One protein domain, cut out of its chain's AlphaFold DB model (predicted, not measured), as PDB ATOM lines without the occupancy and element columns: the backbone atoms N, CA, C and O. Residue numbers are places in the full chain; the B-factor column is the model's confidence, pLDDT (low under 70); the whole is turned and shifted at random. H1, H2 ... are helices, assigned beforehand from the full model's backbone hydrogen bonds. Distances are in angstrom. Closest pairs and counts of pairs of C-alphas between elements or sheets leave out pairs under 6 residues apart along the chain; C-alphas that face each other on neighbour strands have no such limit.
ATOM      1  N   ASN A 263     -60.381 -85.978  49.866       97.62
ATOM      2  CA  ASN A 263     -60.882 -86.302  48.528       97.62
ATOM      3  C   ASN A 263     -61.131 -85.065  47.650       97.62
ATOM      4  O   ASN A 263     -61.491 -85.213  46.485       97.62
ATOM      5  N   SER A 264     -60.936 -83.855  48.187       97.06
ATOM      6  CA  SER A 264     -61.094 -82.594  47.445       97.06
ATOM      7  C   SER A 264     -59.903 -82.249  46.544       97.06
ATOM      8  O   SER A 264     -60.019 -81.369  45.694       97.06
ATOM      9  N   THR A 265     -58.770 -82.934  46.717       97.00
ATOM     10  CA  THR A 265     -57.558 -82.758  45.910       97.00
ATOM     11  C   THR A 265     -57.095 -84.094  45.337       97.00
ATOM     12  O   THR A 265     -57.333 -85.159  45.916       97.00
ATOM     13  N   LEU A 266     -56.377 -84.048  44.214       97.31
ATOM     14  CA  LEU A 266     -55.882 -85.253  43.553       97.31
ATOM     15  C   LEU A 266     -54.969 -86.090  44.466       97.31
ATOM     16  O   LEU A 266     -55.205 -87.284  44.650       97.31
ATOM     17  N   LEU A 267     -53.967 -85.457  45.084       96.56
ATOM     18  CA  LEU A 267     -52.984 -86.130  45.944       96.56
ATOM     19  C   LEU A 267     -53.460 -86.330  47.389       96.56
ATOM     20  O   LEU A 267     -52.893 -87.140  48.112       96.56
ATOM     21  N   GLY A 268     -54.530 -85.644  47.791       97.25
ATOM     22  CA  GLY A 268     -55.064 -85.677  49.147       97.25
ATOM     23  C   GLY A 268     -54.164 -85.017  50.187       97.25
ATOM     24  O   GLY A 268     -53.418 -84.087  49.880       97.25
ATOM     25  N   ILE A 269     -54.311 -85.458  51.434       98.25
ATOM     26  CA  ILE A 269     -53.590 -84.961  52.604       98.25
ATOM     27  C   ILE A 269     -52.442 -85.926  52.919       98.25
ATOM     28  O   ILE A 269     -52.671 -87.113  53.123       98.25
ATOM     29  N   ASP A 270     -51.229 -85.383  52.971       97.56
ATOM     30  CA  ASP A 270     -49.997 -86.044  53.411       97.56
ATOM     31  C   ASP A 270     -49.308 -85.085  54.397       97.56
ATOM     32  O   ASP A 270     -48.653 -84.117  54.002       97.56
ATOM     33  N   VAL A 271     -49.554 -85.266  55.699       95.94
ATOM     34  CA  VAL A 271     -49.061 -84.334  56.730       95.94
ATOM     35  C   VAL A 271     -47.567 -84.524  56.993       95.94
ATOM     36  O   VAL A 271     -46.876 -83.563  57.349       95.94
ATOM     37  N   ASN A 272     -47.061 -85.751  56.854       94.88
ATOM     38  CA  ASN A 272     -45.662 -86.076  57.136       94.88
ATOM     39  C   ASN A 272     -44.745 -85.912  55.900       94.88
ATOM     40  O   ASN A 272     -43.525 -85.988  56.050       94.88
ATOM     41  N   ASN A 273     -45.312 -85.581  54.736       96.44
ATOM     42  CA  ASN A 273     -44.648 -85.407  53.444       96.44
ATOM     43  C   ASN A 273     -43.813 -86.627  53.027       96.44
ATOM     44  O   ASN A 273     -42.735 -86.474  52.441       96.44
ATOM     45  N   ASN A 274     -44.273 -87.840  53.345       95.19
ATOM     46  CA  ASN A 274     -43.590 -89.068  52.933       95.19
ATOM     47  C   ASN A 274     -43.932 -89.482  51.486       95.19
ATOM     48  O   ASN A 274     -43.322 -90.409  50.947       95.19
ATOM     49  N   GLY A 275     -44.849 -88.770  50.825       96.25
ATOM     50  CA  GLY A 275     -45.302 -89.035  49.465       96.25
ATOM     51  C   GLY A 275     -46.435 -90.056  49.373       96.25
ATOM     52  O   GLY A 275     -46.760 -90.474  48.262       96.25
ATOM     53  N   VAL A 276     -47.018 -90.458  50.502       98.00
ATOM     54  CA  VAL A 276     -48.183 -91.335  50.606       98.00
ATOM     55  C   VAL A 276     -49.290 -90.569  51.310       98.00
ATOM     56  O   VAL A 276     -49.086 -89.936  52.336       98.00
ATOM     57  N   ARG A 277     -50.499 -90.641  50.761       98.06
ATOM     58  CA  ARG A 277     -51.669 -90.021  51.378       98.06
ATOM     59  C   ARG A 277     -51.965 -90.655  52.744       98.06
ATOM     60  O   ARG A 277     -51.987 -91.884  52.855       98.06
ATOM     61  N   ASP A 278     -52.257 -89.840  53.755       98.00
ATOM     62  CA  ASP A 278     -52.349 -90.265  55.160       98.00
ATOM     63  C   ASP A 278     -53.396 -91.380  55.388       98.00
ATOM     64  O   ASP A 278     -53.177 -92.289  56.191       98.00
ATOM     65  N   ASP A 279     -54.532 -91.367  54.677       97.56
ATOM     66  CA  ASP A 279     -55.554 -92.423  54.779       97.56
ATOM     67  C   ASP A 279     -55.076 -93.767  54.202       97.56
ATOM     68  O   ASP A 279     -55.413 -94.829  54.733       97.56
ATOM     69  N   VAL A 280     -54.265 -93.727  53.140       98.12
ATOM     70  CA  VAL A 280     -53.661 -94.910  52.513       98.12
ATOM     71  C   VAL A 280     -52.531 -95.452  53.385       98.12
ATOM     72  O   VAL A 280     -52.524 -96.647  53.678       98.12
ATOM     73  N   GLU A 281     -51.633 -94.587  53.868       98.06
ATOM     74  CA  GLU A 281     -50.551 -94.958  54.791       98.06
ATOM     75  C   GLU A 281     -51.114 -95.680  56.022       98.06
ATOM     76  O   GLU A 281     -50.710 -96.798  56.357       98.06
ATOM     77  N   ARG A 282     -52.115 -95.077  56.673       97.38
ATOM     78  CA  ARG A 282     -52.743 -95.665  57.861       97.38
ATOM     79  C   ARG A 282     -53.402 -97.001  57.556       97.38
ATOM     80  O   ARG A 282     -53.329 -97.908  58.389       97.38
ATOM     81  N   TYR A 283     -54.049 -97.134  56.398       97.44
ATOM     82  CA  TYR A 283     -54.660 -98.393  55.983       97.44
ATOM     83  C   TYR A 283     -53.610 -99.496  55.803       97.44
ATOM     84  O   TYR A 283     -53.759-100.570  56.387       97.44
ATOM     85  N   VAL A 284     -52.534 -99.212  55.063       97.88
ATOM     86  CA  VAL A 284     -51.430-100.145  54.794       97.88
ATOM     87  C   VAL A 284     -50.792-100.628  56.094       97.88
ATOM     88  O   VAL A 284     -50.744-101.837  56.336       97.88
ATOM     89  N   ILE A 285     -50.391 -99.702  56.972       97.62
ATOM     90  CA  ILE A 285     -49.744-100.046  58.243       97.62
ATOM     91  C   ILE A 285     -50.681-100.900  59.107       97.62
ATOM     92  O   ILE A 285     -50.289-101.956  59.596       97.62
ATOM     93  N   LYS A 286     -51.951-100.501  59.271       96.88
ATOM     94  CA  LYS A 286     -52.921-101.264  60.084       96.88
ATOM     95  C   LYS A 286     -53.244-102.638  59.496       96.88
ATOM     96  O   LYS A 286     -53.619-103.541  60.250       96.88
ATOM     97  N   ARG A 287     -53.181-102.784  58.172       96.00
ATOM     98  CA  ARG A 287     -53.468-104.039  57.476       96.00
ATOM     99  C   ARG A 287     -52.336-105.038  57.663       96.00
ATOM    100  O   ARG A 287     -52.602-106.131  58.159       96.00
ATOM    101  N   TYR A 288     -51.109-104.661  57.318       96.31
ATOM    102  CA  TYR A 288     -49.972-105.581  57.346       96.31
ATOM    103  C   TYR A 288     -49.360-105.761  58.730       96.31
ATOM    104  O   TYR A 288     -48.798-106.813  58.997       96.31
ATOM    105  N   ALA A 289     -49.592-104.849  59.677       95.44
ATOM    106  CA  ALA A 289     -49.247-105.103  61.076       95.44
ATOM    107  C   ALA A 289     -49.982-106.304  61.699       95.44
ATOM    108  O   ALA A 289     -49.589-106.775  62.762       95.44
ATOM    109  N   LYS A 290     -51.062-106.780  61.068       95.75
ATOM    110  CA  LYS A 290     -51.792-107.987  61.478       95.75
ATOM    111  C   LYS A 290     -51.282-109.254  60.793       95.75
ATOM    112  O   LYS A 290     -51.821-110.324  61.068       95.75
ATOM    113  N   ASP A 291     -50.325-109.134  59.874       95.69
ATOM    114  CA  ASP A 291     -49.730-110.295  59.229       95.69
ATOM    115  C   ASP A 291     -48.996-111.142  60.283       95.69
ATOM    116  O   ASP A 291     -48.247-110.588  61.093       95.69
ATOM    117  N   PRO A 292     -49.248-112.460  60.336       94.81
ATOM    118  CA  PRO A 292     -48.702-113.302  61.390       94.81
ATOM    119  C   PRO A 292     -47.224-113.656  61.189       94.81
ATOM    120  O   PRO A 292     -46.604-114.120  62.144       94.81
ATOM    121  N   GLU A 293     -46.680-113.492  59.979       94.75
ATOM    122  CA  GLU A 293     -45.355-114.009  59.618       94.75
ATOM    123  C   GLU A 293     -44.372-112.886  59.280       94.75
ATOM    124  O   GLU A 293     -43.265-112.867  59.811       94.75
ATOM    125  N   PHE A 294     -44.788-111.916  58.460       96.06
ATOM    126  CA  PHE A 294     -43.918-110.848  57.954       96.06
ATOM    127  C   PHE A 294     -44.538-109.444  58.073       96.06
ATOM    128  O   PHE A 294     -44.675-108.734  57.063       96.06
ATOM    129  N   PRO A 295     -44.972-109.014  59.274       96.50
ATOM    130  CA  PRO A 295     -45.686-107.757  59.431       96.50
ATOM    131  C   PRO A 295     -44.846-106.527  59.082       96.50
ATOM    132  O   PRO A 295     -45.394-105.575  58.521       96.50
ATOM    133  N   LYS A 296     -43.536-106.500  59.357       96.31
ATOM    134  CA  LYS A 296     -42.676-105.374  58.959       96.31
ATOM    135  C   LYS A 296     -42.346-105.432  57.476       96.31
ATOM    136  O   LYS A 296     -42.500-104.415  56.802       96.31
ATOM    137  N   THR A 297     -41.936-106.592  56.953       96.62
ATOM    138  CA  THR A 297     -41.543-106.697  55.538       96.62
ATOM    139  C   THR A 297     -42.708-106.387  54.605       96.62
ATOM    140  O   THR A 297     -42.552-105.570  53.699       96.62
ATOM    141  N   LYS A 298     -43.905-106.942  54.854       97.06
ATOM    142  CA  LYS A 298     -45.079-106.622  54.029       97.06
ATOM    143  C   LYS A 298     -45.519-105.168  54.178       97.06
ATOM    144  O   LYS A 298     -45.913-104.563  53.188       97.06
ATOM    145  N   THR A 299     -45.400-104.573  55.369       97.25
ATOM    146  CA  THR A 299     -45.656-103.130  55.532       97.25
ATOM    147  C   THR A 299     -44.691-102.307  54.677       97.25
ATOM    148  O   THR A 299     -45.143-101.432  53.946       97.25
ATOM    149  N   ALA A 300     -43.390-102.608  54.700       97.00
ATOM    150  CA  ALA A 300     -42.387-101.884  53.919       97.00
ATOM    151  C   ALA A 300     -42.625-102.001  52.403       97.00
ATOM    152  O   ALA A 300     -42.642-100.987  51.703       97.00
ATOM    153  N   LEU A 301     -42.876-103.220  51.912       97.81
ATOM    154  CA  LEU A 301     -43.195-103.477  50.506       97.81
ATOM    155  C   LEU A 301     -44.462-102.733  50.073       97.81
ATOM    156  O   LEU A 301     -44.472-102.053  49.049       97.81
ATOM    157  N   ALA A 302     -45.521-102.810  50.880       97.94
ATOM    158  CA  ALA A 302     -46.781-102.154  50.572       97.94
ATOM    159  C   ALA A 302     -46.669-100.627  50.618       97.94
ATOM    160  O   ALA A 302     -47.258 -99.957  49.776       97.94
ATOM    161  N   MET A 303     -45.898-100.067  51.554       97.75
ATOM    162  CA  MET A 303     -45.636 -98.626  51.612       97.75
ATOM    163  C   MET A 303     -44.911 -98.133  50.357       97.75
ATOM    164  O   MET A 303     -45.260 -97.083  49.821       97.75
ATOM    165  N   GLN A 304     -43.945 -98.900  49.846       98.19
ATOM    166  CA  GLN A 304     -43.288 -98.585  48.580       98.19
ATOM    167  C   GLN A 304     -44.248 -98.698  47.385       98.19
ATOM    168  O   GLN A 304     -44.244 -97.820  46.521       98.19
ATOM    169  N   TYR A 305     -45.107 -99.721  47.370       98.31
ATOM    170  CA  TYR A 305     -46.131 -99.895  46.341       98.31
ATOM    171  C   TYR A 305     -47.089 -98.700  46.283       98.31
ATOM    172  O   TYR A 305     -47.230 -98.065  45.236       98.31
ATOM    173  N   VAL A 306     -47.703 -98.329  47.411       98.19
ATOM    174  CA  VAL A 306     -48.667 -97.218  47.435       98.19
ATOM    175  C   VAL A 306     -48.008 -95.865  47.163       98.19
ATOM    176  O   VAL A 306     -48.632 -94.984  46.578       98.19
ATOM    177  N   TRP A 307     -46.731 -95.702  47.523       98.44
ATOM    178  CA  TRP A 307     -45.945 -94.533  47.139       98.44
ATOM    179  C   TRP A 307     -45.742 -94.460  45.621       98.44
ATOM    180  O   TRP A 307     -45.914 -93.394  45.026       98.44
ATOM    181  N   ALA A 308     -45.424 -95.587  44.974       98.19
ATOM    182  CA  ALA A 308     -45.273 -95.650  43.523       98.19
ATOM    183  C   ALA A 308     -46.584 -95.306  42.802       98.19
ATOM    184  O   ALA A 308     -46.574 -94.506  41.863       98.19
ATOM    185  N   GLU A 309     -47.710 -95.833  43.286       97.56
ATOM    186  CA  GLU A 309     -49.049 -95.474  42.800       97.56
ATOM    187  C   GLU A 309     -49.314 -93.968  42.956       97.56
ATOM    188  O   GLU A 309     -49.770 -93.314  42.018       97.56
ATOM    189  N   GLN A 310     -48.952 -93.370  44.095       97.56
ATOM    190  CA  GLN A 310     -49.142 -91.936  44.326       97.56
ATOM    191  C   GLN A 310     -48.318 -91.075  43.353       97.56
ATOM    192  O   GLN A 310     -48.811 -90.047  42.883       97.56
ATOM    193  N   LYS A 311     -47.100 -91.505  42.988       98.06
ATOM    194  CA  LYS A 311     -46.279 -90.851  41.950       98.06
ATOM    195  C   LYS A 311     -46.862 -90.985  40.549       98.06
ATOM    196  O   LYS A 311     -46.772 -90.042  39.763       98.06
ATOM    197  N   ILE A 312     -47.461 -92.130  40.234       97.88
ATOM    198  CA  ILE A 312     -48.149 -92.349  38.961       97.88
ATOM    199  C   ILE A 312     -49.394 -91.465  38.868       97.88
ATOM    200  O   ILE A 312     -49.595 -90.808  37.852       97.88
ATOM    201  N   ILE A 313     -50.191 -91.386  39.935       97.88
ATOM    202  CA  ILE A 313     -51.365 -90.506  39.999       97.88
ATOM    203  C   ILE A 313     -50.958 -89.037  39.821       97.88
ATOM    204  O   ILE A 313     -51.621 -88.302  39.088       97.88
ATOM    205  N   ASP A 314     -49.870 -88.608  40.463       97.88
ATOM    206  CA  ASP A 314     -49.339 -87.249  40.324       97.88
ATOM    207  C   ASP A 314     -48.922 -86.952  38.876       97.88
ATOM    208  O   ASP A 314     -49.321 -85.939  38.302       97.88
ATOM    209  N   ASN A 315     -48.202 -87.880  38.239       97.88
ATOM    210  CA  ASN A 315     -47.656 -87.701  36.895       97.88
ATOM    211  C   ASN A 315     -47.715 -89.004  36.056       97.88
ATOM    212  O   ASN A 315     -46.722 -89.732  36.005       97.88
ATOM    213  N   PRO A 316     -48.827 -89.316  35.363       97.75
ATOM    214  CA  PRO A 316     -49.087 -90.575  34.667       97.75
ATOM    215  C   PRO A 316     -48.438 -90.589  33.279       97.75
ATOM    216  O   PRO A 316     -49.092 -90.706  32.245       97.75
ATOM    217  N   VAL A 317     -47.119 -90.449  33.262       97.62
ATOM    218  CA  VAL A 317     -46.278 -90.564  32.069       97.62
ATOM    219  C   VAL A 317     -45.502 -91.878  32.100       97.62
ATOM    220  O   VAL A 317     -45.364 -92.508  33.152       97.62
ATOM    221  N   ILE A 318     -44.962 -92.294  30.954       96.44
ATOM    222  CA  ILE A 318     -44.222 -93.558  30.832       96.44
ATOM    223  C   ILE A 318     -43.012 -93.616  31.778       96.44
ATOM    224  O   ILE A 318     -42.708 -94.670  32.334       96.44
ATOM    225  N   GLU A 319     -42.355 -92.486  32.040       96.56
ATOM    226  CA  GLU A 319     -41.200 -92.393  32.933       96.56
ATOM    227  C   GLU A 319     -41.555 -92.709  34.391       96.56
ATOM    228  O   GLU A 319     -40.710 -93.219  35.131       96.56
ATOM    229  N   SER A 320     -42.797 -92.452  34.810       96.75
ATOM    230  CA  SER A 320     -43.271 -92.750  36.167       96.75
ATOM    231  C   SER A 320     -43.428 -94.249  36.418       96.75
ATOM    232  O   SER A 320     -43.442 -94.675  37.572       96.75
ATOM    233  N   ARG A 321     -43.427 -95.079  35.364       95.44
ATOM    234  CA  ARG A 321     -43.422 -96.545  35.486       95.44
ATOM    235  C   ARG A 321     -42.259 -97.050  36.331       95.44
ATOM    236  O   ARG A 321     -42.413 -98.060  37.012       95.44
ATOM    237  N   LYS A 322     -41.114 -96.357  36.316       96.19
ATOM    238  CA  LYS A 322     -39.925 -96.766  37.075       96.19
ATOM    239  C   LYS A 322     -40.229 -97.002  38.556       96.19
ATOM    240  O   LYS A 322     -39.721 -97.965  39.103       96.19
ATOM    241  N   PHE A 323     -41.112 -96.202  39.160       97.44
ATOM    242  CA  PHE A 323     -41.465 -96.333  40.573       97.44
ATOM    243  C   PHE A 323     -42.195 -97.651  40.854       97.44
ATOM    244  O   PHE A 323     -41.901 -98.330  41.834       97.44
ATOM    245  N   MET A 324     -43.105 -98.046  39.957       96.06
ATOM    246  CA  MET A 324     -43.793 -99.333  40.045       96.06
ATOM    247  C   MET A 324     -42.829-100.494  39.791       96.06
ATOM    248  O   MET A 324     -42.849-101.479  40.522       96.06
ATOM    249  N   THR A 325     -41.948-100.366  38.796       96.06
ATOM    250  CA  THR A 325     -40.915-101.375  38.518       96.06
ATOM    251  C   THR A 325     -39.979-101.560  39.715       96.06
ATOM    252  O   THR A 325     -39.734-102.694  40.108       96.06
ATOM    253  N   ASP A 326     -39.506-100.474  40.340       97.75
ATOM    254  CA  ASP A 326     -38.673-100.525  41.549       97.75
ATOM    255  C   ASP A 326     -39.409-101.256  42.690       97.75
ATOM    256  O   ASP A 326     -38.833-102.116  43.355       97.75
ATOM    257  N   SER A 327     -40.709-100.986  42.871       97.50
ATOM    258  CA  SER A 327     -41.537-101.678  43.867       97.50
ATOM    259  C   SER A 327     -41.675-103.179  43.593       97.50
ATOM    260  O   SER A 327     -41.566-103.979  44.523       97.50
ATOM    261  N   ILE A 328     -41.932-103.573  42.341       96.31
ATOM    262  CA  ILE A 328     -42.076-104.984  41.942       96.31
ATOM    263  C   ILE A 328     -40.750-105.725  42.113       96.31
ATOM    264  O   ILE A 328     -40.726-106.854  42.609       96.31
ATOM    265  N   ASP A 329     -39.640-105.093  41.737       97.12
ATOM    266  CA  ASP A 329     -38.312-105.677  41.882       97.12
ATOM    267  C   ASP A 329     -37.932-105.846  43.353       97.12
ATOM    268  O   ASP A 329     -37.327-106.854  43.708       97.12
ATOM    269  N   CYS A 330     -38.330-104.919  44.225       98.12
ATOM    270  CA  CYS A 330     -38.110-105.056  45.660       98.12
ATOM    271  C   CYS A 330     -38.849-106.276  46.256       98.12
ATOM    272  O   CYS A 330     -38.243-107.085  46.964       98.12
ATOM    273  N   GLU A 331     -40.132-106.478  45.926       97.62
ATOM    274  CA  GLU A 331     -40.868-107.683  46.354       97.62
ATOM    275  C   GLU A 331     -40.261-108.953  45.745       97.62
ATOM    276  O   GLU A 331     -40.081-109.964  46.425       97.62
ATOM    277  N   THR A 332     -39.889-108.893  44.467       96.25
ATOM    278  CA  THR A 332     -39.284-110.024  43.758       96.25
ATOM    279  C   THR A 332     -37.952-110.422  44.388       96.25
ATOM    280  O   THR A 332     -37.698-111.613  44.577       96.25
ATOM    281  N   TYR A 333     -37.126-109.448  44.781       97.19
ATOM    282  CA  TYR A 333     -35.898-109.676  45.536       97.19
ATOM    283  C   TYR A 333     -36.194-110.434  46.836       97.19
ATOM    284  O   TYR A 333     -35.595-111.483  47.086       97.19
ATOM    285  N   TRP A 334     -37.169-109.968  47.620       97.06
ATOM    286  CA  TRP A 334     -37.566-110.629  48.864       97.06
ATOM    287  C   TRP A 334     -38.054-112.067  48.639       97.06
ATOM    288  O   TRP A 334     -37.615-112.992  49.327       97.06
ATOM    289  N   PHE A 335     -38.894-112.288  47.625       96.38
ATOM    290  CA  PHE A 335     -39.339-113.626  47.243       96.38
ATOM    291  C   PHE A 335     -38.178-114.538  46.854       96.38
ATOM    292  O   PHE A 335     -38.162-115.701  47.254       96.38
ATOM    293  N   HIS A 336     -37.187-114.040  46.111       94.31
ATOM    294  CA  HIS A 336     -35.999-114.825  45.782       94.31
ATOM    295  C   HIS A 336     -35.196-115.217  47.023       94.31
ATOM    296  O   HIS A 336     -34.733-116.357  47.084       94.31
ATOM    297  N   GLN A 337     -35.086-114.334  48.021       94.06
ATOM    298  CA  GLN A 337     -34.425-114.664  49.287       94.06
ATOM    299  C   GLN A 337     -35.186-115.750  50.056       94.06
ATOM    300  O   GLN A 337     -34.610-116.789  50.382       94.06
ATOM    301  N   LYS A 338     -36.491-115.565  50.295       94.56
ATOM    302  CA  LYS A 338     -37.300-116.519  51.080       94.56
ATOM    303  C   LYS A 338     -37.506-117.861  50.368       94.56
ATOM    304  O   LYS A 338     -37.696-118.879  51.025       94.56
ATOM    305  N   GLN A 339     -37.426-117.892  49.037       94.44
ATOM    306  CA  GLN A 339     -37.610-119.106  48.235       94.44
ATOM    307  C   GLN A 339     -36.306-119.689  47.681       94.44
ATOM    308  O   GLN A 339     -36.344-120.531  46.787       94.44
ATOM    309  N   LYS A 340     -35.141-119.273  48.185       93.62
ATOM    310  CA  LYS A 340     -33.845-119.722  47.659       93.62
ATOM    311  C   LYS A 340     -33.712-121.249  47.622       93.62
ATOM    312  O   LYS A 340     -33.327-121.800  46.595       93.62
ATOM    313  N   GLU A 341     -34.081-121.925  48.708       93.19
ATOM    314  CA  GLU A 341     -33.985-123.386  48.822       93.19
ATOM    315  C   GLU A 341     -34.962-124.115  47.893       93.19
ATOM    316  O   GLU A 341     -34.565-125.039  47.189       93.19
ATOM    317  N   ILE A 342     -36.228-123.681  47.836       92.62
ATOM    318  CA  ILE A 342     -37.224-124.307  46.953       92.62
ATOM    319  C   ILE A 342     -36.887-124.070  45.477       92.62
ATOM    320  O   ILE A 342     -37.017-124.986  44.674       92.62
ATOM    321  N   ASN A 343     -36.368-122.891  45.124       91.06
ATOM    322  CA  ASN A 343     -35.917-122.595  43.763       91.06
ATOM    323  C   ASN A 343     -34.726-123.475  43.367       91.06
ATOM    324  O   ASN A 343     -34.705-124.007  42.259       91.06
ATOM    325  N   GLN A 344     -33.769-123.679  44.277       92.69
ATOM    326  CA  GLN A 344     -32.649-124.592  44.055       92.69
ATOM    327  C   GLN A 344     -33.136-126.038  43.873       92.69
ATOM    328  O   GLN A 344     -32.752-126.703  42.912       92.69
ATOM    329  N   LYS A 345     -34.060-126.491  44.732       92.69
ATOM    330  CA  LYS A 345     -34.679-127.819  44.634       92.69
ATOM    331  C   LYS A 345     -35.397-128.021  43.292       92.69
ATOM    332  O   LYS A 345     -35.282-129.087  42.695       92.69
ATOM    333  N   ILE A 346     -36.116-127.011  42.796       92.25
ATOM    334  CA  ILE A 346     -36.801-127.065  41.491       92.25
ATOM    335  C   ILE A 346     -35.800-127.284  40.350       92.25
ATOM    336  O   ILE A 346     -36.075-128.088  39.461       92.25
ATOM    337  N   ILE A 347     -34.648-126.606  40.375       91.56
ATOM    338  CA  ILE A 347     -33.604-126.750  39.346       91.56
ATOM    339  C   ILE A 347     -33.044-128.178  39.349       91.56
ATOM    340  O   ILE A 347     -32.993-128.818  38.303       91.56
ATOM    341  N   GLU A 348     -32.696-128.700  40.526       91.81
ATOM    342  CA  GLU A 348     -32.137-130.051  40.684       91.81
ATOM    343  C   GLU A 348     -33.130-131.151  40.266       91.81
ATOM    344  O   GLU A 348     -32.765-132.132  39.609       91.81
ATOM    345  N   LEU A 349     -34.413-130.979  40.601       91.38
ATOM    346  CA  LEU A 349     -35.474-131.898  40.187       91.38
ATOM    347  C   LEU A 349     -35.819-131.776  38.702       91.38
ATOM    348  O   LEU A 349     -36.210-132.768  38.098       91.38
ATOM    349  N   GLY A 350     -35.667-130.605  38.082       85.44
ATOM    350  CA  GLY A 350     -35.982-130.409  36.664       85.44
ATOM    351  C   GLY A 350     -35.197-131.338  35.731       85.44
ATOM    352  O   GLY A 350     -35.689-131.703  34.664       85.44
ATOM    353  N   GLU A 351     -34.011-131.772  36.158       82.31
ATOM    354  CA  GLU A 351     -33.148-132.693  35.414       82.31
ATOM    355  C   GLU A 351     -33.438-134.177  35.704       82.31
ATOM    356  O   GLU A 351     -33.066-135.044  34.913       82.31
ATOM    357  N   THR A 352     -34.096-134.490  36.827       88.56
ATOM    358  CA  THR A 352     -34.167-135.857  37.380       88.56
ATOM    359  C   THR A 352     -35.588-136.365  37.654       88.56
ATOM    360  O   THR A 352     -35.832-137.568  37.563       88.56
ATOM    361  N   ASN A 353     -36.533-135.476  37.965       92.56
ATOM    362  CA  ASN A 353     -37.927-135.767  38.294       92.56
ATOM    363  C   ASN A 353     -38.845-134.559  38.000       92.56
ATOM    364  O   ASN A 353     -39.132-133.723  38.864       92.56
ATOM    365  N   PHE A 354     -39.339-134.495  36.763       92.81
ATOM    366  CA  PHE A 354     -40.135-133.372  36.260       92.81
ATOM    367  C   PHE A 354     -41.459-133.152  37.016       92.81
ATOM    368  O   PHE A 354     -41.829-132.009  37.285       92.81
ATOM    369  N   ASP A 355     -42.156-134.223  37.407       94.31
ATOM    370  CA  ASP A 355     -43.445-134.109  38.100       94.31
ATOM    371  C   ASP A 355     -43.284-133.478  39.491       94.31
ATOM    372  O   ASP A 355     -44.081-132.623  39.885       94.31
ATOM    373  N   GLU A 356     -42.230-133.842  40.229       93.62
ATOM    374  CA  GLU A 356     -41.931-133.233  41.531       93.62
ATOM    375  C   GLU A 356     -41.492-131.768  41.379       93.62
ATOM    376  O   GLU A 356     -41.934-130.916  42.154       93.62
ATOM    377  N   ALA A 357     -40.713-131.444  40.339       93.31
ATOM    378  CA  ALA A 357     -40.334-130.063  40.031       93.31
ATOM    379  C   ALA A 357     -41.567-129.170  39.782       93.31
ATOM    380  O   ALA A 357     -41.621-128.032  40.264       93.31
ATOM    381  N   ILE A 358     -42.594-129.690  39.096       94.00
ATOM    382  CA  ILE A 358     -43.874-128.988  38.910       94.00
ATOM    383  C   ILE A 358     -44.564-128.742  40.256       94.00
ATOM    384  O   ILE A 358     -45.044-127.631  40.495       94.00
ATOM    385  N   GLN A 359     -44.614-129.737  41.146       94.81
ATOM    386  CA  GLN A 359     -45.270-129.574  42.450       94.81
ATOM    387  C   GLN A 359     -44.585-128.506  43.311       94.81
ATOM    388  O   GLN A 359     -45.269-127.649  43.879       94.81
ATOM    389  N   GLU A 360     -43.251-128.501  43.368       94.44
ATOM    390  CA  GLU A 360     -42.499-127.469  44.094       94.44
ATOM    391  C   GLU A 360     -42.676-126.083  43.455       94.44
ATOM    392  O   GLU A 360     -42.865-125.095  44.164       94.44
ATOM    393  N   THR A 361     -42.736-125.999  42.121       93.88
ATOM    394  CA  THR A 361     -43.020-124.740  41.407       93.88
ATOM    395  C   THR A 361     -44.401-124.187  41.764       93.88
ATOM    396  O   THR A 361     -44.544-122.999  42.056       93.88
ATOM    397  N   ILE A 362     -45.432-125.040  41.803       95.12
ATOM    398  CA  ILE A 362     -46.789-124.640  42.203       95.12
ATOM    399  C   ILE A 362     -46.801-124.164  43.657       95.12
ATOM    400  O   ILE A 362     -47.442-123.161  43.970       95.12
ATOM    401  N   LYS A 363     -46.093-124.862  44.550       94.56
ATOM    402  CA  LYS A 363     -45.978-124.483  45.961       94.56
ATOM    403  C   LYS A 363     -45.309-123.117  46.119       94.56
ATOM    404  O   LYS A 363     -45.843-122.269  46.832       94.56
ATOM    405  N   ALA A 364     -44.205-122.876  45.411       94.19
ATOM    406  CA  ALA A 364     -43.540-121.576  45.391       94.19
ATOM    407  C   ALA A 364     -44.468-120.473  44.848       94.19
ATOM    408  O   ALA A 364     -44.569-119.400  45.445       94.19
ATOM    409  N   GLY A 365     -45.195-120.742  43.760       94.69
ATOM    410  CA  GLY A 365     -46.150-119.799  43.172       94.69
ATOM    411  C   GLY A 365     -47.306-119.441  44.110       94.69
ATOM    412  O   GLY A 365     -47.619-118.263  44.267       94.69
ATOM    413  N   LYS A 366     -47.901-120.433  44.785       95.06
ATOM    414  CA  LYS A 366     -48.962-120.208  45.783       95.06
ATOM    415  C   LYS A 366     -48.472-119.363  46.952       95.06
ATOM    416  O   LYS A 366     -49.133-118.397  47.312       95.06
ATOM    417  N   TRP A 367     -47.287-119.671  47.477       94.94
ATOM    418  CA  TRP A 367     -46.710-118.889  48.566       94.94
ATOM    419  C   TRP A 367     -46.507-117.423  48.159       94.94
ATOM    420  O   TRP A 367     -46.882-116.533  48.917       94.94
ATOM    421  N   ARG A 368     -46.013-117.149  46.939       94.75
ATOM    422  CA  ARG A 368     -45.903-115.768  46.428       94.75
ATOM    423  C   ARG A 368     -47.260-115.076  46.356       94.75
ATOM    424  O   ARG A 368     -47.359-113.925  46.750       94.75
ATOM    425  N   GLN A 369     -48.304-115.757  45.884       92.69
ATOM    426  CA  GLN A 369     -49.653-115.182  45.820       92.69
ATOM    427  C   GLN A 369     -50.204-114.830  47.207       92.69
ATOM    428  O   GLN A 369     -50.820-113.783  47.366       92.69
ATOM    429  N   GLU A 370     -49.959-115.672  48.211       92.88
ATOM    430  CA  GLU A 370     -50.372-115.426  49.602       92.88
ATOM    431  C   GLU A 370     -49.589-114.281  50.266       92.88
ATOM    432  O   GLU A 370     -50.067-113.657  51.219       92.88
ATOM    433  N   HIS A 371     -48.377-114.008  49.776       95.06
ATOM    434  CA  HIS A 371     -47.454-113.045  50.370       95.06
ATOM    435  C   HIS A 371     -47.297-111.749  49.584       95.06
ATOM    436  O   HIS A 371     -46.695-110.817  50.116       95.06
ATOM    437  N   SER A 372     -47.841-111.681  48.370       95.19
ATOM    438  CA  SER A 372     -47.768-110.483  47.547       95.19
ATOM    439  C   SER A 372     -48.588-109.362  48.165       95.19
ATOM    440  O   SER A 372     -49.708-109.573  48.637       95.19
ATOM    441  N   VAL A 373     -48.015-108.164  48.158       95.38
ATOM    442  CA  VAL A 373     -48.700-106.946  48.601       95.38
ATOM    443  C   VAL A 373     -49.422-106.233  47.458       95.38
ATOM    444  O   VAL A 373     -50.174-105.285  47.697       95.38
ATOM    445  N   PHE A 374     -49.201-106.689  46.223       90.88
ATOM    446  CA  PHE A 374     -49.843-106.175  45.020       90.88
ATOM    447  C   PHE A 374     -51.221-106.809  44.823       90.88
ATOM    448  O   PHE A 374     -51.479-107.940  45.228       90.88
ATOM    449  N   ASN A 375     -52.106-106.092  44.126       80.81
ATOM    450  CA  ASN A 375     -53.476-106.528  43.814       80.81
ATOM    451  C   ASN A 375     -54.384-106.741  45.034       80.81
ATOM    452  O   ASN A 375     -55.432-107.382  44.927       80.81
ATOM    453  N   ASP A 376     -54.031-106.165  46.179       90.25
ATOM    454  CA  ASP A 376     -54.962-106.056  47.289       90.25
ATOM    455  C   ASP A 376     -56.092-105.091  46.913       90.25
ATOM    456  O   ASP A 376     -55.907-103.874  46.841       90.25
ATOM    457  N   THR A 377     -57.282-105.639  46.665       91.81
ATOM    458  CA  THR A 377     -58.428-104.853  46.192       91.81
ATOM    459  C   THR A 377     -58.793-103.734  47.156       91.81
ATOM    460  O   THR A 377     -59.188-102.663  46.719       91.81
ATOM    461  N   ALA A 378     -58.618-103.938  48.462       94.31
ATOM    462  CA  ALA A 378     -58.978-102.938  49.452       94.31
ATOM    463  C   ALA A 378     -57.927-101.817  49.567       94.31
ATOM    464  O   ALA A 378     -58.292-100.680  49.865       94.31
ATOM    465  N   ILE A 379     -56.646-102.102  49.293       95.44
ATOM    466  CA  ILE A 379     -55.631-101.049  49.097       95.44
ATOM    467  C   ILE A 379     -55.959-100.246  47.835       95.44
ATOM    468  O   ILE A 379     -55.979 -99.016  47.888       95.44
ATOM    469  N   ASN A 380     -56.289-100.915  46.730       94.19
ATOM    470  CA  ASN A 380     -56.630-100.249  45.470       94.19
ATOM    471  C   ASN A 380     -57.874 -99.365  45.604       94.19
ATOM    472  O   ASN A 380     -57.847 -98.214  45.176       94.19
ATOM    473  N   ASP A 381     -58.922 -99.857  46.267       95.31
ATOM    474  CA  ASP A 381     -60.128 -99.079  46.561       95.31
ATOM    475  C   ASP A 381     -59.811 -97.837  47.400       95.31
ATOM    476  O   ASP A 381     -60.446 -96.797  47.230       95.31
ATOM    477  N   LYS A 382     -58.817 -97.917  48.298       95.75
ATOM    478  CA  LYS A 382     -58.341 -96.750  49.046       95.75
ATOM    479  C   LYS A 382     -57.596 -95.779  48.150       95.75
ATOM    480  O   LYS A 382     -57.955 -94.606  48.145       95.75
ATOM    481  N   ILE A 383     -56.610 -96.235  47.382       96.88
ATOM    482  CA  ILE A 383     -55.805 -95.388  46.487       96.88
ATOM    483  C   ILE A 383     -56.704 -94.648  45.490       96.88
ATOM    484  O   ILE A 383     -56.623 -93.421  45.390       96.88
ATOM    485  N   TYR A 384     -57.607 -95.381  44.836       96.94
ATOM    486  CA  TYR A 384     -58.449 -94.952  43.718       96.94
ATOM    487  C   TYR A 384     -59.894 -94.616  44.125       96.94
ATOM    488  O   TYR A 384     -60.838 -94.797  43.361       96.94
ATOM    489  N   ASN A 385     -60.080 -94.085  45.331       96.75
ATOM    490  CA  ASN A 385     -61.394 -93.768  45.903       96.75
ATOM    491  C   ASN A 385     -62.114 -92.550  45.272       96.75
ATOM    492  O   ASN A 385     -63.223 -92.214  45.690       96.75
ATOM    493  N   THR A 386     -61.515 -91.871  44.288       98.00
ATOM    494  CA  THR A 386     -62.170 -90.799  43.525       98.00
ATOM    495  C   THR A 386     -62.095 -91.072  42.031       98.00
ATOM    496  O   THR A 386     -61.155 -91.690  41.531       98.00
ATOM    497  N   ARG A 387     -63.085 -90.555  41.293       97.75
ATOM    498  CA  ARG A 387     -63.125 -90.658  39.832       97.75
ATOM    499  C   ARG A 387     -61.856 -90.107  39.180       97.75
ATOM    500  O   ARG A 387     -61.322 -90.753  38.290       97.75
ATOM    501  N   GLU A 388     -61.377 -88.955  39.640       98.06
ATOM    502  CA  GLU A 388     -60.172 -88.319  39.098       98.06
ATOM    503  C   GLU A 388     -58.950 -89.237  39.254       98.06
ATOM    504  O   GLU A 388     -58.243 -89.483  38.286       98.06
ATOM    505  N   ARG A 389     -58.754 -89.849  40.433       98.19
ATOM    506  CA  ARG A 389     -57.651 -90.798  40.683       98.19
ATOM    507  C   ARG A 389     -57.728 -92.019  39.759       98.19
ATOM    508  O   ARG A 389     -56.703 -92.460  39.246       98.19
ATOM    509  N   ILE A 390     -58.934 -92.535  39.503       97.94
ATOM    510  CA  ILE A 390     -59.153 -93.627  38.541       97.94
ATOM    511  C   ILE A 390     -58.782 -93.180  37.122       97.94
ATOM    512  O   ILE A 390     -58.079 -93.902  36.418       97.94
ATOM    513  N   GLU A 391     -59.210 -91.991  36.697       98.38
ATOM    514  CA  GLU A 391     -58.883 -91.449  35.372       98.38
ATOM    515  C   GLU A 391     -57.359 -91.315  35.186       98.38
ATOM    516  O   GLU A 391     -56.844 -91.739  34.150       98.38
ATOM    517  N   ARG A 392     -56.612 -90.891  36.219       98.25
ATOM    518  CA  ARG A 392     -55.133 -90.869  36.193       98.25
ATOM    519  C   ARG A 392     -54.509 -92.245  35.971       98.25
ATOM    520  O   ARG A 392     -53.533 -92.360  35.232       98.25
ATOM    521  N   SER A 393     -55.080 -93.298  36.558       95.94
ATOM    522  CA  SER A 393     -54.614 -94.671  36.310       95.94
ATOM    523  C   SER A 393     -54.807 -95.086  34.845       95.94
ATOM    524  O   SER A 393     -53.941 -95.736  34.258       95.94
ATOM    525  N   PHE A 394     -55.906 -94.664  34.209       97.94
ATOM    526  CA  PHE A 394     -56.156 -94.945  32.794       97.94
ATOM    527  C   PHE A 394     -55.232 -94.157  31.870       97.94
ATOM    528  O   PHE A 394     -54.747 -94.720  30.889       97.94
ATOM    529  N   GLU A 395     -54.944 -92.899  32.193       98.50
ATOM    530  CA  GLU A 395     -53.950 -92.096  31.475       98.50
ATOM    531  C   GLU A 395     -52.567 -92.752  31.530       98.50
ATOM    532  O   GLU A 395     -51.895 -92.871  30.505       98.50
ATOM    533  N   PHE A 396     -52.172 -93.271  32.695       98.00
ATOM    534  CA  PHE A 396     -50.907 -93.987  32.840       98.00
ATOM    535  C   PHE A 396     -50.877 -95.273  32.005       98.00
ATOM    536  O   PHE A 396     -49.904 -95.539  31.293       98.00
ATOM    537  N   ASN A 397     -51.964 -96.048  32.033       96.56
ATOM    538  CA  ASN A 397     -52.104 -97.245  31.203       96.56
ATOM    539  C   ASN A 397     -52.016 -96.907  29.708       96.56
ATOM    540  O   ASN A 397     -51.374 -97.631  28.944       96.56
ATOM    541  N   GLN A 398     -52.611 -95.788  29.286       97.69
ATOM    542  CA  GLN A 398     -52.502 -95.292  27.918       97.69
ATOM    543  C   GLN A 398     -51.060 -94.899  27.572       97.69
ATOM    544  O   GLN A 398     -50.586 -95.277  26.503       97.69
ATOM    545  N   ALA A 399     -50.355 -94.197  28.465       97.19
ATOM    546  CA  ALA A 399     -48.958 -93.808  28.270       97.19
ATOM    547  C   ALA A 399     -48.018 -95.020  28.156       97.19
ATOM    548  O   ALA A 399     -47.040 -94.985  27.409       97.19
ATOM    549  N   CYS A 400     -48.324 -96.110  28.863       95.81
ATOM    550  CA  CYS A 400     -47.566 -97.355  28.780       95.81
ATOM    551  C   CYS A 400     -47.899 -98.190  27.533       95.81
ATOM    552  O   CYS A 400     -47.058 -98.970  27.080       95.81
ATOM    553  N   SER A 401     -49.097 -98.042  26.966       95.19
ATOM    554  CA  SER A 401     -49.572 -98.854  25.843       95.19
ATOM    555  C   SER A 401     -48.664 -98.755  24.611       95.19
ATOM    556  O   SER A 401     -48.208 -97.678  24.239       95.19
ATOM    557  N   GLY A 402     -48.404 -99.894  23.962       92.75
ATOM    558  CA  GLY A 402     -47.568 -99.974  22.758       92.75
ATOM    559  C   GLY A 402     -46.056 -99.959  23.007       92.75
ATOM    560  O   GLY A 402     -45.293-100.043  22.045       92.75
ATOM    561  N   ASN A 403     -45.613 -99.898  24.265       92.50
ATOM    562  CA  ASN A 403     -44.200 -99.970  24.625       92.50
ATOM    563  C   ASN A 403     -43.799-101.394  25.023       92.50
ATOM    564  O   ASN A 403     -44.567-102.126  25.647       92.50
ATOM    565  N   ILE A 404     -42.569-101.770  24.675       88.25
ATOM    566  CA  ILE A 404     -41.933-103.003  25.140       88.25
ATOM    567  C   ILE A 404     -41.061-102.641  26.332       88.25
ATOM    568  O   ILE A 404     -40.320-101.660  26.294       88.25
ATOM    569  N   PHE A 405     -41.166-103.431  27.391       88.69
ATOM    570  CA  PHE A 405     -40.433-103.195  28.618       88.69
ATOM    571  C   PHE A 405     -39.471-104.339  28.885       88.69
ATOM    572  O   PHE A 405     -39.892-105.491  28.995       88.69
ATOM    573  N   ASP A 406     -38.198-103.999  29.035       86.38
ATOM    574  CA  ASP A 406     -37.180-104.975  29.384       86.38
ATOM    575  C   ASP A 406     -37.294-105.370  30.857       86.38
ATOM    576  O   ASP A 406     -37.548-104.540  31.738       86.38
ATOM    577  N   GLY A 407     -37.102-106.661  31.112       83.38
ATOM    578  CA  GLY A 407     -36.891-107.167  32.460       83.38
ATOM    579  C   GLY A 407     -35.503-106.780  32.960       83.38
ATOM    580  O   GLY A 407     -34.555-106.659  32.182       83.38
ATOM    581  N   ARG A 408     -35.371-106.624  34.274       92.06
ATOM    582  CA  ARG A 408     -34.077-106.459  34.937       92.06
ATOM    583  C   ARG A 408     -34.007-107.343  36.174       92.06
ATOM    584  O   ARG A 408     -35.012-107.878  36.631       92.06
ATOM    585  N   GLU A 409     -32.793-107.534  36.669       92.88
ATOM    586  CA  GLU A 409     -32.543-108.325  37.869       92.88
ATOM    587  C   GLU A 409     -33.052-107.586  39.113       92.88
ATOM    588  O   GLU A 409     -32.684-106.433  39.345       92.88
ATOM    589  N   ALA A 410     -33.859-108.271  39.922       94.75
ATOM    590  CA  ALA A 410     -34.365-107.761  41.187       94.75
ATOM    591  C   ALA A 410     -33.244-107.638  42.233       94.75
ATOM    592  O   ALA A 410     -32.528-108.603  42.510       94.75
ATOM    593  N   LYS A 411     -33.098-106.450  42.831       95.81
ATOM    594  CA  LYS A 411     -32.034-106.114  43.792       95.81
ATOM    595  C   LYS A 411     -32.582-105.318  44.963       95.81
ATOM    596  O   LYS A 411     -33.520-104.542  44.800       95.81
ATOM    597  N   LEU A 412     -31.915-105.458  46.108       96.62
ATOM    598  CA  LEU A 412     -32.201-104.690  47.319       96.62
ATOM    599  C   LEU A 412     -32.116-103.171  47.088       96.62
ATOM    600  O   LEU A 412     -32.870-102.433  47.703       96.62
ATOM    601  N   ASP A 413     -31.270-102.705  46.164       96.88
ATOM    602  CA  ASP A 413     -31.114-101.278  45.826       96.88
ATOM    603  C   ASP A 413     -32.406-100.616  45.315       96.88
ATOM    604  O   ASP A 413     -32.527 -99.392  45.342       96.88
ATOM    605  N   TYR A 414     -33.370-101.410  44.838       97.31
ATOM    606  CA  TYR A 414     -34.683-100.913  44.430       97.31
ATOM    607  C   TYR A 414     -35.664-100.795  45.596       97.31
ATOM    608  O   TYR A 414     -36.748-100.254  45.410       97.31
ATOM    609  N   CYS A 415     -35.314-101.267  46.791       98.06
ATOM    610  CA  CYS A 415     -36.142-101.153  47.983       98.06
ATOM    611  C   CYS A 415     -35.941 -99.810  48.695       98.06
ATOM    612  O   CYS A 415     -34.818 -99.381  48.944       98.06
ATOM    613  N   HIS A 416     -37.034 -99.171  49.121       96.94
ATOM    614  CA  HIS A 416     -36.971 -97.972  49.973       96.94
ATOM    615  C   HIS A 416     -36.515 -98.279  51.404       96.94
ATOM    616  O   HIS A 416     -36.003 -97.408  52.103       96.94
ATOM    617  N   THR A 417     -36.746 -99.509  51.860       95.88
ATOM    618  CA  THR A 417     -36.361-100.001  53.185       95.88
ATOM    619  C   THR A 417     -35.419-101.180  53.011       95.88
ATOM    620  O   THR A 417     -35.682-102.048  52.181       95.88
ATOM    621  N   ASN A 418     -34.350-101.239  53.806       96.62
ATOM    622  CA  ASN A 418     -33.474-102.404  53.814       96.62
ATOM    623  C   ASN A 418     -34.212-103.601  54.437       96.62
ATOM    624  O   ASN A 418     -34.345-103.693  55.657       96.62
ATOM    625  N   LEU A 419     -34.718-104.502  53.592       96.00
ATOM    626  CA  LEU A 419     -35.527-105.640  54.032       96.00
ATOM    627  C   LEU A 419     -34.732-106.638  54.885       96.00
ATOM    628  O   LEU A 419     -35.315-107.272  55.764       96.00
ATOM    629  N   ASP A 420     -33.415-106.724  54.683       94.44
ATOM    630  CA  ASP A 420     -32.536-107.648  55.408       94.44
ATOM    631  C   ASP A 420     -32.329-107.229  56.877       94.44
ATOM    632  O   ASP A 420     -31.926-108.038  57.713       94.44
ATOM    633  N   GLU A 421     -32.641-105.975  57.222       94.69
ATOM    634  CA  GLU A 421     -32.486-105.413  58.571       94.69
ATOM    635  C   GLU A 421     -33.775-105.461  59.413       94.69
ATOM    636  O   GLU A 421     -33.761-105.102  60.592       94.69
ATOM    637  N   LEU A 422     -34.900-105.923  58.852       91.94
ATOM    638  CA  LEU A 422     -36.203-105.904  59.538       91.94
ATOM    639  C   LEU A 422     -36.360-106.996  60.615       91.94
ATOM    640  O   LEU A 422     -37.200-106.860  61.518       91.94
TER     641      LEU A 422
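Overview. This is residues 263 to 422 of the 424 residues of a protein of Sulfurimonas sp (UniProt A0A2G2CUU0). Three helices, H1, H2 and H3, lie side by side in a row with H2 in the middle, each running opposite to its neighbour; H7 crosses the end where H2 finishes and H3 starts, and short H6 packs on H1. From the other end of this body the helical hairpin of H4 and H5 reaches out as an arm that makes the length, while residues 401 to 422, a long stretch with no named element, follow H7, their C-alphas 10 to 23 A from the mean of all C-alphas. The printed part has 160 residues with seven named helices, H1 to H7 in chain order, and no named strand; the class is all helix. It is compact, with a radius of gyration of the C-alphas of 17.6 A, and only just elongated, spanning 60 by 39 by 26 A.

Arrangement. Start at the longest helix, H3, residues 318 to 338. It touches the hub, H2, residues 295 to 314, in a helical hairpin at a shallow tilt of 11 degrees; their closest C-alphas, of Ala 308 and Phe 323, are 4.9 A apart. H1, residues 278 to 288, forms another hairpin with H2 at a shallow tilt of 30 degrees, closest at the C-alphas of Tyr 288 and Pro 295, 5.2 A. H6, residues 377 to 383, touches H1, with the C-alphas of Val 280 and Lys 382 closest at 6.1 A, and only just touches H2, with 3 pairs of C-alphas within 8 A. H7, residues 387 to 400, is about perpendicular to H2, at 85 degrees, and touches its residues 312 to 314 alone; the closest C-alphas, of Ile 313 and Arg 392, are 5.4 A apart. H4, residues 340 to 350, and H5, residues 354 to 371, form a hairpin at a shallow tilt of 26 degrees, closest at the C-alphas of Ile 346 and Ala 357, 4.9 A. H3 and H4 meet only through their link. In H1, H2, H4, H5, H6 and H7 every O i to N i+4 pair is within hydrogen-bond range; in H3, 14 of 17 are.

Along the chain. Find C-alpha 278 at (-52.349, -90.265, 55.160), where H1 begins. H2 measures 28.3 A from first to last C-alpha, H3 31.4 A and H5 25.8 A. H3 ends at C-alpha 338, (-37.300, -116.519, 51.080). Look for the end of H7 at C-alpha 400, (-47.566, -97.355, 28.780).

Size, cuts and confidence. The two C-alphas farthest apart, of Ser 264 and Thr 352, are 60.5 A apart. The printed part has no cut, and no link between named helices is long. Its mean pLDDT is 95.4, and no printed residue is under 70.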